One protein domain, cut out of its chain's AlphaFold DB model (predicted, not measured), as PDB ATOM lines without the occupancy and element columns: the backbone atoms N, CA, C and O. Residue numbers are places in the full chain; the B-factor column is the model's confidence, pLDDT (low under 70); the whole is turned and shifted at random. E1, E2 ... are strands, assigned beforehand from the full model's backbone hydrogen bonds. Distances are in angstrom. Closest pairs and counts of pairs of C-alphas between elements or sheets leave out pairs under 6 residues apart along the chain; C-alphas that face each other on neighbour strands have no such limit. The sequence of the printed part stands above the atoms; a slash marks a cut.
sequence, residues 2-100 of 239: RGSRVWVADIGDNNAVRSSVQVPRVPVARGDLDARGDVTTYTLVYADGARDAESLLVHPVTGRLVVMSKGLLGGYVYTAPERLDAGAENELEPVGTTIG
ATOM      1  N   ARG A   2       7.137  10.301  36.356       49.81
ATOM      2  CA  ARG A   2       7.465   9.604  37.614       49.81
ATOM      3  C   ARG A   2       8.958   9.258  37.549       49.81
ATOM      4  O   ARG A   2       9.368   8.635  36.577       49.81
ATOM      5  N   GLY A   3       9.755   9.749  38.499       65.62
ATOM      6  CA  GLY A   3      11.203   9.515  38.535       65.62
ATOM      7  C   GLY A   3      11.559   8.032  38.667       65.62
ATOM      8  O   GLY A   3      10.720   7.220  39.070       65.62
ATOM      9  N   SER A   4      12.800   7.686  38.322       88.50
ATOM     10  CA  SER A   4      13.356   6.345  38.532       88.50
ATOM     11  C   SER A   4      13.297   5.965  40.014       88.50
ATOM     12  O   SER A   4      13.369   6.828  40.889       88.50
ATOM     13  N   ARG A   5      13.153   4.671  40.311       92.75
ATOM     14  CA  ARG A   5      13.130   4.145  41.681       92.75
ATOM     15  C   ARG A   5      14.057   2.944  41.801       92.75
ATOM     16  O   ARG A   5      14.206   2.208  40.830       92.75
ATOM     17  N   VAL A   6      14.598   2.730  42.992       94.56
ATOM     18  CA  VAL A   6      15.365   1.535  43.362       94.56
ATOM     19  C   VAL A   6      14.667   0.803  44.501       94.56
ATOM     20  O   VAL A   6      13.924   1.406  45.278       94.56
ATOM     21  N   TRP A   7      14.895  -0.501  44.577       96.81
ATOM     22  CA  TRP A   7      14.569  -1.280  45.762       96.81
ATOM     23  C   TRP A   7      15.758  -1.245  46.709       96.81
ATOM     24  O   TRP A   7      16.900  -1.352  46.269       96.81
ATOM     25  N   VAL A   8      15.482  -1.077  47.993       96.44
ATOM     26  CA  VAL A   8      16.472  -1.199  49.062       96.44
ATOM     27  C   VAL A   8      16.017  -2.349  49.945       96.44
ATOM     28  O   VAL A   8      14.824  -2.470  50.212       96.44
ATOM     29  N   ALA A   9      16.945  -3.207  50.353       96.75
ATOM     30  CA  ALA A   9      16.639  -4.418  51.099       96.75
ATOM     31  C   ALA A   9      17.137  -4.289  52.544       96.75
ATOM     32  O   ALA A   9      18.339  -4.238  52.783       96.75
ATOM     33  N   ASP A  10      16.214  -4.238  53.502       97.56
ATOM     34  CA  ASP A  10      16.498  -4.460  54.923       97.56
ATOM     35  C   ASP A  10      16.051  -5.885  55.272       97.56
ATOM     36  O   ASP A  10      14.952  -6.103  55.791       97.56
ATOM     37  N   ILE A  11      16.881  -6.849  54.864       97.25
ATOM     38  CA  ILE A  11      16.569  -8.289  54.855       97.25
ATOM     39  C   ILE A  11      17.565  -9.157  55.639       97.25
ATOM     40  O   ILE A  11      17.316 -10.349  55.809       97.25
ATOM     41  N   GLY A  12      18.650  -8.560  56.138       95.44
ATOM     42  CA  GLY A  12      19.637  -9.240  56.974       95.44
ATOM     43  C   GLY A  12      19.107  -9.521  58.382       95.44
ATOM     44  O   GLY A  12      18.413  -8.694  58.991       95.44
ATOM     45  N   ASP A  13      19.445 -10.700  58.894       94.75
ATOM     46  CA  ASP A  13      19.034 -11.210  60.197       94.75
ATOM     47  C   ASP A  13      19.898 -12.404  60.643       94.75
ATOM     48  O   ASP A  13      19.417 -13.533  60.745       94.75
ATOM     49  N   ASN A  14      21.182 -12.180  60.939       91.69
ATOM     50  CA  ASN A  14      22.131 -13.263  61.260       91.69
ATOM     51  C   ASN A  14      21.681 -14.198  62.402       91.69
ATOM     52  O   ASN A  14      22.143 -15.334  62.482       91.69
ATOM     53  N   ASN A  15      20.808 -13.732  63.304       91.62
ATOM     54  CA  ASN A  15      20.291 -14.530  64.420       91.62
ATOM     55  C   ASN A  15      18.916 -15.163  64.137       91.62
ATOM     56  O   ASN A  15      18.394 -15.845  65.018       91.62
ATOM     57  N   ALA A  16      18.332 -14.934  62.955       91.88
ATOM     58  CA  ALA A  16      17.006 -15.408  62.560       91.88
ATOM     59  C   ALA A  16      15.917 -15.085  63.608       91.88
ATOM     60  O   ALA A  16      15.129 -15.947  64.003       91.88
ATOM     61  N   VAL A  17      15.901 -13.847  64.115       95.31
ATOM     62  CA  VAL A  17      14.974 -13.397  65.172       95.31
ATOM     63  C   VAL A  17      13.873 -12.466  64.668       95.31
ATOM     64  O   VAL A  17      12.913 -12.200  65.393       95.31
ATOM     65  N   ARG A  18      13.995 -11.939  63.449       97.00
ATOM     66  CA  ARG A  18      13.021 -11.034  62.841       97.00
ATOM     67  C   ARG A  18      11.897 -11.857  62.222       97.00
ATOM     68  O   ARG A  18      12.109 -12.637  61.302       97.00
ATOM     69  N   SER A  19      10.668 -11.635  62.683       96.75
ATOM     70  CA  SER A  19       9.480 -12.268  62.091       96.75
ATOM     71  C   SER A  19       9.140 -11.733  60.696       96.75
ATOM     72  O   SER A  19       8.365 -12.357  59.979       96.75
ATOM     73  N   SER A  20       9.697 -10.582  60.313       98.06
ATOM     74  CA  SER A  20       9.532  -9.971  58.995       98.06
ATOM     75  C   SER A  20      10.728  -9.097  58.615       98.06
ATOM     76  O   SER A  20      11.503  -8.631  59.461       98.06
ATOM     77  N   VAL A  21      10.848  -8.847  57.316       98.38
ATOM     78  CA  VAL A  21      11.862  -7.984  56.705       98.38
ATOM     79  C   VAL A  21      11.196  -6.916  55.841       98.38
ATOM     80  O   VAL A  21      10.002  -7.001  55.549       98.38
ATOM     81  N   GLN A  22      11.937  -5.877  55.457       98.31
ATOM     82  CA  GLN A  22      11.364  -4.728  54.753       98.31
ATOM     83  C   GLN A  22      12.088  -4.434  53.443       98.31
ATOM     84  O   GLN A  22      13.315  -4.443  53.370       98.31
ATOM     85  N   VAL A  23      11.312  -4.106  52.408       98.31
ATOM     86  CA  VAL A  23      11.838  -3.678  51.104       98.31
ATOM     87  C   VAL A  23      11.244  -2.330  50.677       98.31
ATOM     88  O   VAL A  23      10.189  -2.269  50.039       98.31
ATOM     89  N   PRO A  24      11.866  -1.199  51.053       97.31
ATOM     90  CA  PRO A  24      11.459   0.113  50.560       97.31
ATOM     91  C   PRO A  24      11.734   0.320  49.064       97.31
ATOM     92  O   PRO A  24      12.783  -0.043  48.534       97.31
ATOM     93  N   ARG A  25      10.796   0.993  48.385       96.25
ATOM     94  CA  ARG A  25      10.907   1.431  46.987       96.25
ATOM     95  C   ARG A  25      11.162   2.932  46.910       96.25
ATOM     96  O   ARG A  25      10.229   3.745  46.924       96.25
ATOM     97  N   VAL A  26      12.429   3.299  46.784       95.00
ATOM     98  CA  VAL A  26      12.926   4.663  46.984       95.00
ATOM     99  C   VAL A  26      13.083   5.391  45.643       95.00
ATOM    100  O   VAL A  26      13.665   4.825  44.716       95.00
ATOM    101  N   PRO A  27      12.567   6.625  45.480       93.56
ATOM    102  CA  PRO A  27      12.869   7.447  44.310       93.56
ATOM    103  C   PRO A  27      14.339   7.859  44.276       93.56
ATOM    104  O   PRO A  27      14.924   8.189  45.302       93.56
ATOM    105  N   VAL A  28      14.921   7.867  43.079       91.44
ATOM    106  CA  VAL A  28      16.305   8.293  42.854       91.44
ATOM    107  C   VAL A  28      16.364   9.415  41.827       91.44
ATOM    108  O   VAL A  28      15.626   9.434  40.838       91.44
ATOM    109  N   ALA A  29      17.270  10.355  42.069       89.88
ATOM    110  CA  ALA A  29      17.576  11.475  41.195       89.88
ATOM    111  C   ALA A  29      19.081  11.764  41.250       89.88
ATOM    112  O   ALA A  29      19.800  11.231  42.092       89.88
ATOM    113  N   ARG A  30      19.570  12.599  40.332       88.62
ATOM    114  CA  ARG A  30      20.933  13.130  40.436       88.62
ATOM    115  C   ARG A  30      20.971  14.210  41.519       88.62
ATOM    116  O   ARG A  30      20.128  15.102  41.493       88.62
ATOM    117  N   GLY A  31      21.990  14.162  42.376       88.50
ATOM    118  CA  GLY A  31      22.146  15.073  43.513       88.50
ATOM    119  C   GLY A  31      21.348  14.631  44.740       88.50
ATOM    120  O   GLY A  31      20.776  13.541  44.760       88.50
ATOM    121  N   ASP A  32      21.324  15.486  45.759       88.00
ATOM    122  CA  ASP A  32      20.633  15.199  47.015       88.00
ATOM    123  C   ASP A  32      19.111  15.272  46.833       88.00
ATOM    124  O   ASP A  32      18.573  16.226  46.267       88.00
ATOM    125  N   LEU A  33      18.409  14.260  47.344       87.62
ATOM    126  CA  LEU A  33      16.952  14.161  47.319       87.62
ATOM    127  C   LEU A  33      16.446  13.764  48.710       87.62
ATOM    128  O   LEU A  33      16.782  12.688  49.203       87.62
ATOM    129  N   ASP A  34      15.595  14.591  49.326       89.38
ATOM    130  CA  ASP A  34      14.815  14.152  50.489       89.38
ATOM    131  C   ASP A  34      13.613  13.335  50.004       89.38
ATOM    132  O   ASP A  34      12.636  13.873  49.486       89.38
ATOM    133  N   ALA A  35      13.715  12.015  50.145       87.19
ATOM    134  CA  ALA A  35      12.705  11.073  49.686       87.19
ATOM    135  C   ALA A  35      11.711  10.647  50.780       87.19
ATOM    136  O   ALA A  35      10.826   9.846  50.488       87.19
ATOM    137  N   ARG A  36      11.826  11.131  52.030       85.19
ATOM    138  CA  ARG A  36      11.116  10.548  53.193       85.19
ATOM    139  C   ARG A  36       9.594  10.444  53.025       85.19
ATOM    140  O   ARG A  36       9.002   9.513  53.557       85.19
ATOM    141  N   GLY A  37       8.971  11.369  52.292       86.31
ATOM    142  CA  GLY A  37       7.523  11.369  52.033       86.31
ATOM    143  C   GLY A  37       7.063  10.513  50.844       86.31
ATOM    144  O   GLY A  37       5.867  10.283  50.702       86.31
ATOM    145  N   ASP A  38       7.988  10.031  50.010       89.44
ATOM    146  CA  ASP A  38       7.694   9.390  48.718       89.44
ATOM    147  C   ASP A  38       8.134   7.914  48.644       89.44
ATOM    148  O   ASP A  38       8.097   7.293  47.569       89.44
ATOM    149  N   VAL A  39       8.554   7.340  49.776       94.81
ATOM    150  CA  VAL A  39       8.928   5.926  49.904       94.81
ATOM    151  C   VAL A  39       7.699   5.088  50.240       94.81
ATOM    152  O   VAL A  39       6.979   5.360  51.194       94.81
ATOM    153  N   THR A  40       7.488   4.030  49.464       95.88
ATOM    154  CA  THR A  40       6.563   2.951  49.828       95.88
ATOM    155  C   THR A  40       7.391   1.785  50.336       95.88
ATOM    156  O   THR A  40       8.304   1.351  49.632       95.88
ATOM    157  N   THR A  41       7.076   1.288  51.525       97.56
ATOM    158  CA  THR A  41       7.748   0.131  52.122       97.56
ATOM    159  C   THR A  41       6.810  -1.059  52.135       97.56
ATOM    160  O   THR A  41       5.625  -0.904  52.415       97.56
ATOM    161  N   TYR A  42       7.351  -2.230  51.814       98.56
ATOM    162  CA  TYR A  42       6.615  -3.485  51.811       98.56
ATOM    163  C   TYR A  42       7.220  -4.419  52.850       98.56
ATOM    164  O   TYR A  42       8.445  -4.555  52.922       98.56
ATOM    165  N   THR A  43       6.355  -5.051  53.635       98.75
ATOM    166  CA  THR A  43       6.737  -6.059  54.623       98.75
ATOM    167  C   THR A  43       6.732  -7.425  53.959       98.75
ATOM    168  O   THR A  43       5.725  -7.805  53.357       98.75
ATOM    169  N   LEU A  44       7.838  -8.156  54.070       98.69
ATOM    170  CA  LEU A  44       7.963  -9.527  53.588       98.69
ATOM    171  C   LEU A  44       8.081 -10.489  54.774       98.69
ATOM    172  O   LEU A  44       8.745 -10.174  55.765       98.69
ATOM    173  N   VAL A  45       7.471 -11.665  54.656       98.38
ATOM    174  CA  VAL A  45       7.511 -12.725  55.674       98.38
ATOM    175  C   VAL A  45       7.879 -14.037  55.002       98.38
ATOM    176  O   VAL A  45       7.274 -14.403  54.004       98.38
ATOM    177  N   TYR A  46       8.865 -14.753  55.528       97.94
ATOM    178  CA  TYR A  46       9.229 -16.080  55.032       97.94
ATOM    179  C   TYR A  46       8.189 -17.120  55.470       97.94
ATOM    180  O   TYR A  46       7.933 -17.255  56.668       97.94
ATOM    181  N   ALA A  47       7.626 -17.878  54.522       97.00
ATOM    182  CA  ALA A  47       6.605 -18.900  54.797       97.00
ATOM    183  C   ALA A  47       7.077 -19.991  55.782       97.00
ATOM    184  O   ALA A  47       6.288 -20.619  56.485       97.00
ATOM    185  N   ASP A  48       8.387 -20.218  55.837       94.50
ATOM    186  CA  ASP A  48       9.067 -21.259  56.601       94.50
ATOM    187  C   ASP A  48       9.929 -20.692  57.749       94.50
ATOM    188  O   ASP A  48      10.811 -21.385  58.264       94.50
ATOM    189  N   GLY A  49       9.682 -19.445  58.167       93.56
ATOM    190  CA  GLY A  49      10.302 -18.813  59.337       93.56
ATOM    191  C   GLY A  49      11.504 -17.907  59.043       93.56
ATOM    192  O   GLY A  49      12.003 -17.839  57.924       93.56
ATOM    193  N   ALA A  50      11.948 -17.183  60.077       94.62
ATOM    194  CA  ALA A  50      12.973 -16.139  60.005       94.62
ATOM    195  C   ALA A  50      14.312 -16.624  59.422       94.62
ATOM    196  O   ALA A  50      14.765 -17.730  59.727       94.62
ATOM    197  N   ARG A  51      14.948 -15.781  58.595       93.25
ATOM    198  CA  ARG A  51      16.159 -16.101  57.820       93.25
ATOM    199  C   ARG A  51      17.036 -14.878  57.611       93.25
ATOM    200  O   ARG A  51      16.528 -13.788  57.366       93.25
ATOM    201  N   ASP A  52      18.342 -15.121  57.610       95.19
ATOM    202  CA  ASP A  52      19.351 -14.160  57.177       95.19
ATOM    203  C   ASP A  52      19.458 -14.158  55.648       95.19
ATOM    204  O   ASP A  52      19.693 -15.207  55.040       95.19
ATOM    205  N   ALA A  53      19.281 -13.000  55.021       96.06
ATOM    206  CA  ALA A  53      19.384 -12.833  53.578       96.06
ATOM    207  C   ALA A  53      20.226 -11.615  53.216       96.06
ATOM    208  O   ALA A  53      20.206 -10.604  53.915       96.06
ATOM    209  N   GLU A  54      20.937 -11.714  52.096       95.38
ATOM    210  CA  GLU A  54      21.822 -10.649  51.608       95.38
ATOM    211  C   GLU A  54      21.512 -10.241  50.167       95.38
ATOM    212  O   GLU A  54      21.856  -9.136  49.761       95.38
ATOM    213  N   SER A  55      20.779 -11.065  49.409       96.62
ATOM    214  CA  SER A  55      20.476 -10.766  48.007       96.62
ATOM    215  C   SER A  55      18.990 -10.489  47.788       96.62
ATOM    216  O   SER A  55      18.125 -11.303  48.128       96.62
ATOM    217  N   LEU A  56      18.697  -9.352  47.149       97.88
ATOM    218  CA  LEU A  56      17.379  -8.994  46.628       97.88
ATOM    219  C   LEU A  56      17.478  -8.774  45.118       97.88
ATOM    220  O   LEU A  56      18.169  -7.869  44.658       97.88
ATOM    221  N   LEU A  57      16.708  -9.539  44.352       98.00
ATOM    222  CA  LEU A  57      16.640  -9.427  42.904       98.00
ATOM    223  C   LEU A  57      15.249  -8.990  42.454       98.00
ATOM    224  O   LEU A  57      14.234  -9.260  43.100       98.00
ATOM    225  N   VAL A  58      15.200  -8.378  41.275       97.81
ATOM    226  CA  VAL A  58      13.961  -8.106  40.546       97.81
ATOM    227  C   VAL A  58      14.007  -8.897  39.251       97.81
ATOM    228  O   VAL A  58      14.908  -8.694  38.439       97.81
ATOM    229  N   HIS A  59      13.026  -9.766  39.026       98.00
ATOM    230  CA  HIS A  59      12.916 -10.453  37.748       98.00
ATOM    231  C   HIS A  59      12.687  -9.421  36.626       98.00
ATOM    232  O   HIS A  59      11.702  -8.677  36.678       98.00
ATOM    233  N   PRO A  60      13.529  -9.371  35.579       97.00
ATOM    234  CA  PRO A  60      13.570  -8.238  34.648       97.00
ATOM    235  C   PRO A  60      12.321  -8.125  33.766       97.00
ATOM    236  O   PRO A  60      11.960  -7.028  33.351       97.00
ATOM    237  N   VAL A  61      11.641  -9.247  33.506       96.75
ATOM    238  CA  VAL A  61      10.410  -9.277  32.695       96.75
ATOM    239  C   VAL A  61       9.142  -9.047  33.528       96.75
ATOM    240  O   VAL A  61       8.287  -8.259  33.139       96.75
ATOM    241  N   THR A  62       8.996  -9.726  34.670       97.00
ATOM    242  CA  THR A  62       7.757  -9.719  35.466       97.00
ATOM    243  C   THR A  62       7.752  -8.670  36.576       97.00
ATOM    244  O   THR A  62       6.689  -8.316  37.074       97.00
ATOM    245  N   GLY A  63       8.921  -8.174  36.992       96.75
ATOM    246  CA  GLY A  63       9.067  -7.282  38.141       96.75
ATOM    247  C   GLY A  63       8.922  -7.971  39.503       96.75
ATOM    248  O   GLY A  63       8.960  -7.282  40.523       96.75
ATOM    249  N   ARG A  64       8.758  -9.302  39.537       98.19
ATOM    250  CA  ARG A  64       8.611 -10.086  40.774       98.19
ATOM    251  C   ARG A  64       9.909 -10.040  41.585       98.19
ATOM    252  O   ARG A  64      10.989 -10.213  41.016       98.19
ATOM    253  N   LEU A  65       9.800  -9.806  42.893       98.62
ATOM    254  CA  LEU A  65      10.957  -9.824  43.790       98.62
ATOM    255  C   LEU A  65      11.369 -11.259  44.120       98.62
ATOM    256  O   LEU A  65      10.516 -12.127  44.332       98.62
ATOM    257  N   VAL A  66      12.680 -11.471  44.195       98.56
ATOM    258  CA  VAL A  66      13.312 -12.722  44.615       98.56
ATOM    259  C   VAL A  66      14.296 -12.405  45.734       98.56
ATOM    260  O   VAL A  66      15.052 -11.443  45.622       98.56
ATOM    261  N   VAL A  67      14.278 -13.190  46.806       98.12
ATOM    262  CA  VAL A  67      15.161 -13.024  47.971       98.12
ATOM    263  C   VAL A  67      16.006 -14.280  48.127       98.12
ATOM    264  O   VAL A  67      15.475 -15.382  47.995       98.12
ATOM    265  N   MET A  68      17.304 -14.133  48.402       97.00
ATOM    266  CA  MET A  68      18.204 -15.268  48.635       97.00
ATOM    267  C   MET A  68      18.881 -15.182  50.003       97.00
ATOM    268  O   MET A  68      19.434 -14.145  50.374       97.00
ATOM    269  N   SER A  69      18.829 -16.284  50.754       94.12
ATOM    270  CA  SER A  69      19.397 -16.370  52.101       94.12
ATOM    271  C   SER A  69      20.913 -16.587  52.091       94.12
ATOM    272  O   SER A  69      21.410 -17.367  51.274       94.12
ATOM    273  N   LYS A  70      21.623 -16.069  53.096       87.31
ATOM    274  CA  LYS A  70      23.052 -16.332  53.326       87.31
ATOM    275  C   LYS A  70      23.257 -17.549  54.241       87.31
ATOM    276  O   LYS A  70      23.715 -17.445  55.376       87.31
ATOM    277  N   GLY A  71      22.892 -18.739  53.765       82.88
ATOM    278  CA  GLY A  71      23.027 -19.981  54.537       82.88
ATOM    279  C   GLY A  71      24.357 -20.702  54.295       82.88
ATOM    280  O   GLY A  71      24.735 -20.935  53.148       82.88
ATOM    281  N   LEU A  72      25.042 -21.138  55.362       72.25
ATOM    282  CA  LEU A  72      26.276 -21.944  55.272       72.25
ATOM    283  C   LEU A  72      26.082 -23.256  54.491       72.25
ATOM    284  O   LEU A  72      26.977 -23.689  53.775       72.25
ATOM    285  N   LEU A  73      24.908 -23.883  54.626       68.69
ATOM    286  CA  LEU A  73      24.566 -25.158  53.983       68.69
ATOM    287  C   LEU A  73      23.826 -24.989  52.640       68.69
ATOM    288  O   LEU A  73      23.370 -25.977  52.072       68.69
ATOM    289  N   GLY A  74      23.685 -23.756  52.141       76.06
ATOM    290  CA  GLY A  74      22.967 -23.444  50.903       76.06
ATOM    291  C   GLY A  74      22.214 -22.116  50.979       76.06
ATOM    292  O   GLY A  74      21.726 -21.731  52.043       76.06
ATOM    293  N   GLY A  75      22.113 -21.420  49.847       84.31
ATOM    294  CA  GLY A  75      21.294 -20.221  49.709       84.31
ATOM    295  C   GLY A  75      19.874 -20.584  49.292       84.31
ATOM    296  O   GLY A  75      19.645 -20.904  48.127       84.31
ATOM    297  N   TYR A  76      18.921 -20.560  50.227       94.50
ATOM    298  CA  TYR A  76      17.499 -20.715  49.922       94.50
ATOM    299  C   TYR A  76      17.000 -19.525  49.110       94.50
ATOM    300  O   TYR A  76      17.289 -18.375  49.439       94.50
ATOM    301  N   VAL A  77      16.231 -19.817  48.066       97.31
ATOM    302  CA  VAL A  77      15.669 -18.822  47.158       97.31
ATOM    303  C   VAL A  77      14.173 -18.727  47.380       97.31
ATOM    304  O   VAL A  77      13.478 -19.742  47.381       97.31
ATOM    305  N   TYR A  78      13.681 -17.502  47.517       98.06
ATOM    306  CA  TYR A  78      12.280 -17.198  47.752       98.06
ATOM    307  C   TYR A  78      11.733 -16.253  46.697       98.06
ATOM    308  O   TYR A  78      12.446 -15.376  46.212       98.06
ATOM    309  N   THR A  79      10.442 -16.363  46.405       98.62
ATOM    310  CA  THR A  79       9.726 -15.395  45.569       98.62
ATOM    311  C   THR A  79       8.646 -14.684  46.365       98.62
ATOM    312  O   THR A  79       7.875 -15.318  47.075       98.62
ATOM    313  N   ALA A  80       8.560 -13.364  46.215       98.62
ATOM    314  CA  ALA A  80       7.434 -12.590  46.740       98.62
ATOM    315  C   ALA A  80       6.175 -12.809  45.891       98.62
ATOM    316  O   ALA A  80       6.288 -13.337  44.785       98.62
ATOM    317  N   PRO A  81       4.978 -12.384  46.320       98.50
ATOM    318  CA  PRO A  81       3.799 -12.404  45.463       98.50
ATOM    319  C   PRO A  81       4.026 -11.588  44.181       98.50
ATOM    320  O   PRO A  81       4.799 -10.629  44.160       98.50
ATOM    321  N   GLU A  82       3.325 -11.933  43.097       97.44
ATOM    322  CA  GLU A  82       3.427 -11.197  41.823       97.44
ATOM    323  C   GLU A  82       3.069  -9.708  41.962       97.44
ATOM    324  O   GLU A  82       3.558  -8.863  41.211       97.44
ATOM    325  N   ARG A  83       2.202  -9.383  42.925       97.56
ATOM    326  CA  ARG A  83       1.807  -8.021  43.273       97.56
ATOM    327  C   ARG A  83       1.971  -7.827  44.771       97.56
ATOM    328  O   ARG A  83       1.281  -8.482  45.542       97.56
ATOM    329  N   LEU A  84       2.856  -6.908  45.147       98.25
ATOM    330  CA  LEU A  84       3.059  -6.548  46.544       98.25
ATOM    331  C   LEU A  84       1.939  -5.637  47.049       98.25
ATOM    332  O   LEU A  84       1.551  -4.683  46.367       98.25
ATOM    333  N   ASP A  85       1.498  -5.891  48.274       98.06
ATOM    334  CA  ASP A  85       0.586  -5.040  49.028       98.06
ATOM    335  C   ASP A  85       1.366  -4.281  50.109       98.06
ATOM    336  O   ASP A  85       2.083  -4.872  50.913       98.06
ATOM    337  N   ALA A  86       1.259  -2.952  50.118       97.38
ATOM    338  CA  ALA A  86       1.917  -2.112  51.121       97.38
ATOM    339  C   ALA A  86       1.155  -2.076  52.460       97.38
ATOM    340  O   ALA A  86       1.695  -1.600  53.457       97.38
ATOM    341  N   GLY A  87      -0.103  -2.529  52.483       97.94
ATOM    342  CA  GLY A  87      -0.953  -2.580  53.671       97.94
ATOM    343  C   GLY A  87      -0.986  -3.941  54.368       97.94
ATOM    344  O   GLY A  87      -1.660  -4.064  55.389       97.94
ATOM    345  N   ALA A  88      -0.290  -4.947  53.832       98.00
ATOM    346  CA  ALA A  88      -0.293  -6.311  54.346       98.00
ATOM    347  C   ALA A  88       1.110  -6.935  54.327       98.00
ATOM    348  O   ALA A  88       2.044  -6.426  53.705       98.00
ATOM    349  N   GLU A  89       1.248  -8.057  55.028       98.44
ATOM    350  CA  GLU A  89       2.425  -8.912  54.920       98.44
ATOM    351  C   GLU A  89       2.417  -9.634  53.569       98.44
ATOM    352  O   GLU A  89       1.387 -10.136  53.117       98.44
ATOM    353  N   ASN A  90       3.575  -9.672  52.915       98.69
ATOM    354  CA  ASN A  90       3.767 -10.347  51.639       98.69
ATOM    355  C   ASN A  90       4.569 -11.622  51.892       98.69
ATOM    356  O   ASN A  90       5.771 -11.563  52.160       98.69
ATOM    357  N   GLU A  91       3.896 -12.766  51.835       98.69
ATOM    358  CA  GLU A  91       4.527 -14.054  52.101       98.69
ATOM    359  C   GLU A  91       5.497 -14.446  50.975       98.69
ATOM    360  O   GLU A  91       5.189 -14.338  49.786       98.69
ATOM    361  N   LEU A  92       6.696 -14.865  51.367       98.69
ATOM    362  CA  LEU A  92       7.773 -15.334  50.513       98.69
ATOM    363  C   LEU A  92       7.706 -16.857  50.403       98.69
ATOM    364  O   LEU A  92       7.902 -17.566  51.393       98.69
ATOM    365  N   GLU A  93       7.490 -17.352  49.188       97.94
ATOM    366  CA  GLU A  93       7.399 -18.784  48.902       97.94
ATOM    367  C   GLU A  93       8.771 -19.350  48.507       97.94
ATOM    368  O   GLU A  93       9.441 -18.756  47.649       97.94
ATOM    369  N   PRO A  94       9.201 -20.488  49.083       96.69
ATOM    370  CA  PRO A  94      10.455 -21.128  48.710       96.69
ATOM    371  C   PRO A  94      10.388 -21.683  47.281       96.69
ATOM    372  O   PRO A  94       9.415 -22.319  46.884       96.69
ATOM    373  N   VAL A  95      11.461 -21.471  46.520       96.19
ATOM    374  CA  VAL A  95      11.633 -21.962  45.141       96.19
ATOM    375  C   VAL A  95      12.622 -23.123  45.088       96.19
ATOM    376  O   VAL A  95      12.422 -24.080  44.349       96.19
ATOM    377  N   GLY A  96      13.692 -23.048  45.880       95.75
ATOM    378  CA  GLY A  96      14.758 -24.042  45.893       95.75
ATOM    379  C   GLY A  96      16.015 -23.507  46.565       95.75
ATOM    380  O   GLY A  96      15.944 -22.609  47.407       95.75
ATOM    381  N   THR A  97      17.168 -24.059  46.197       95.44
ATOM    382  CA  THR A  97      18.467 -23.708  46.781       95.44
ATOM    383  C   THR A  97      19.514 -23.418  45.709       95.44
ATOM    384  O   THR A  97      19.427 -23.881  44.576       95.44
ATOM    385  N   THR A  98      20.516 -22.627  46.081       94.56
ATOM    386  CA  THR A  98      21.699 -22.276  45.282       94.56
ATOM    387  C   THR A  98      22.961 -22.532  46.114       94.56
ATOM    388  O   THR A  98      22.883 -23.135  47.192       94.56
ATOM    389  N   ILE A  99      24.134 -22.097  45.634       92.00
ATOM    390  CA  ILE A  99      25.367 -22.113  46.433       92.00
ATOM    391  C   ILE A  99      25.136 -21.535  47.835       92.00
ATOM    392  O   ILE A  99      24.330 -20.629  48.037       92.00
ATOM    393  N   GLY A 100      25.839 -22.094  48.821       86.19
ATOM    394  CA  GLY A 100      25.860 -21.529  50.165       86.19
ATOM    395  C   GLY A 100      26.526 -20.159  50.183       86.19
ATOM    396  O   GLY A 100      27.337 -19.852  49.313       86.19
TER     397      GLY A 100
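Overview. This is residues 2 to 100 of the 239 residues of an uncharacterized protein of Nocardioides sp (UniProt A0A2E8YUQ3). One sheet of seven strands curls round like part of a barrel, left open between its edge strands E1 and E4. It is folded into two leaves, E1 E2 E3 facing E6 E5 E4, with the long, bent strand E7 as the hinge between them. The printed part has 99 residues with no named helix and seven named strands, E1 to E7 along the chain; across the mixed sheet their order is E1 E2 E3 E7 E6 E5 E4. The class is all strand, though only 43 of the 99 residues are in named elements. The whole is compact, with a radius of gyration of the C-alphas of 14.1 A and spans of 41 by 30 by 26 A.

Arrangement. Begin at the hinge of this folded sheet, E7, residues 89 to 98, which bends by 60 degrees at residue 95. Its pairing is staggered: residues 89 to 92 pair with E3, residues 40 to 46, and residues 93 to 98 with E6, residues 75 to 79. E3 and E7 are parallel at 56 degrees; look for N 92 and O 45, 2.7 A apart, within hydrogen-bond range. E7 and E6 are an antiparallel hairpin at 138 degrees, with N 95 and O 77 at 2.8 A. Beyond E6 comes E5, residues 65 to 69, antiparallel at 159 degrees, with N 78 and O 67 at 2.8 A. The edge strand E4, residues 53 to 58, is antiparallel to E5 at 158 degrees, with N 57 and O 66 at 2.8 A. E4 E5 E6 E7 form a meander, each strand the antiparallel neighbour of the one before. On the other side of E7 from E6, a second meander holds E1, residues 5 to 7, E2, residues 21 to 27, and E3. E2 and E3 stand at 155 degrees, with N 25 and O 40 at 2.8 A; E1 and E2 stand at 165 degrees, with N 26 and O 6 at 2.8 A. The edge strands E1 and E4 are only just apart, their closest C-alphas 8.3 A from each other.

Along the chain. Find C-alpha 5 at (13.130, 4.145, 41.681), where E1 begins; it runs to residue 7. E2 spans 19.8 A from C-alpha 21 to 27, and E3 spans 19.9 A from C-alpha 40 at (6.563, 2.951, 49.828) to 46. E4 covers 14.9 A, E5 13.5 A and E6 13.2 A. E7, the longest strand at 25.4 A, ends at C-alpha 98 at (21.699, -22.276, 45.282).

Size, cuts and confidence. The two C-alphas farthest apart, those of Arg 2 and Leu 73, are 42.1 A from each other. The printed part has no cut. The links E1 to E2 and E2 to E3 are long, with 13 and 12 residues. The mean pLDDT of the printed part is 93.6; residues 2 to 3 and residue 73 are under 70.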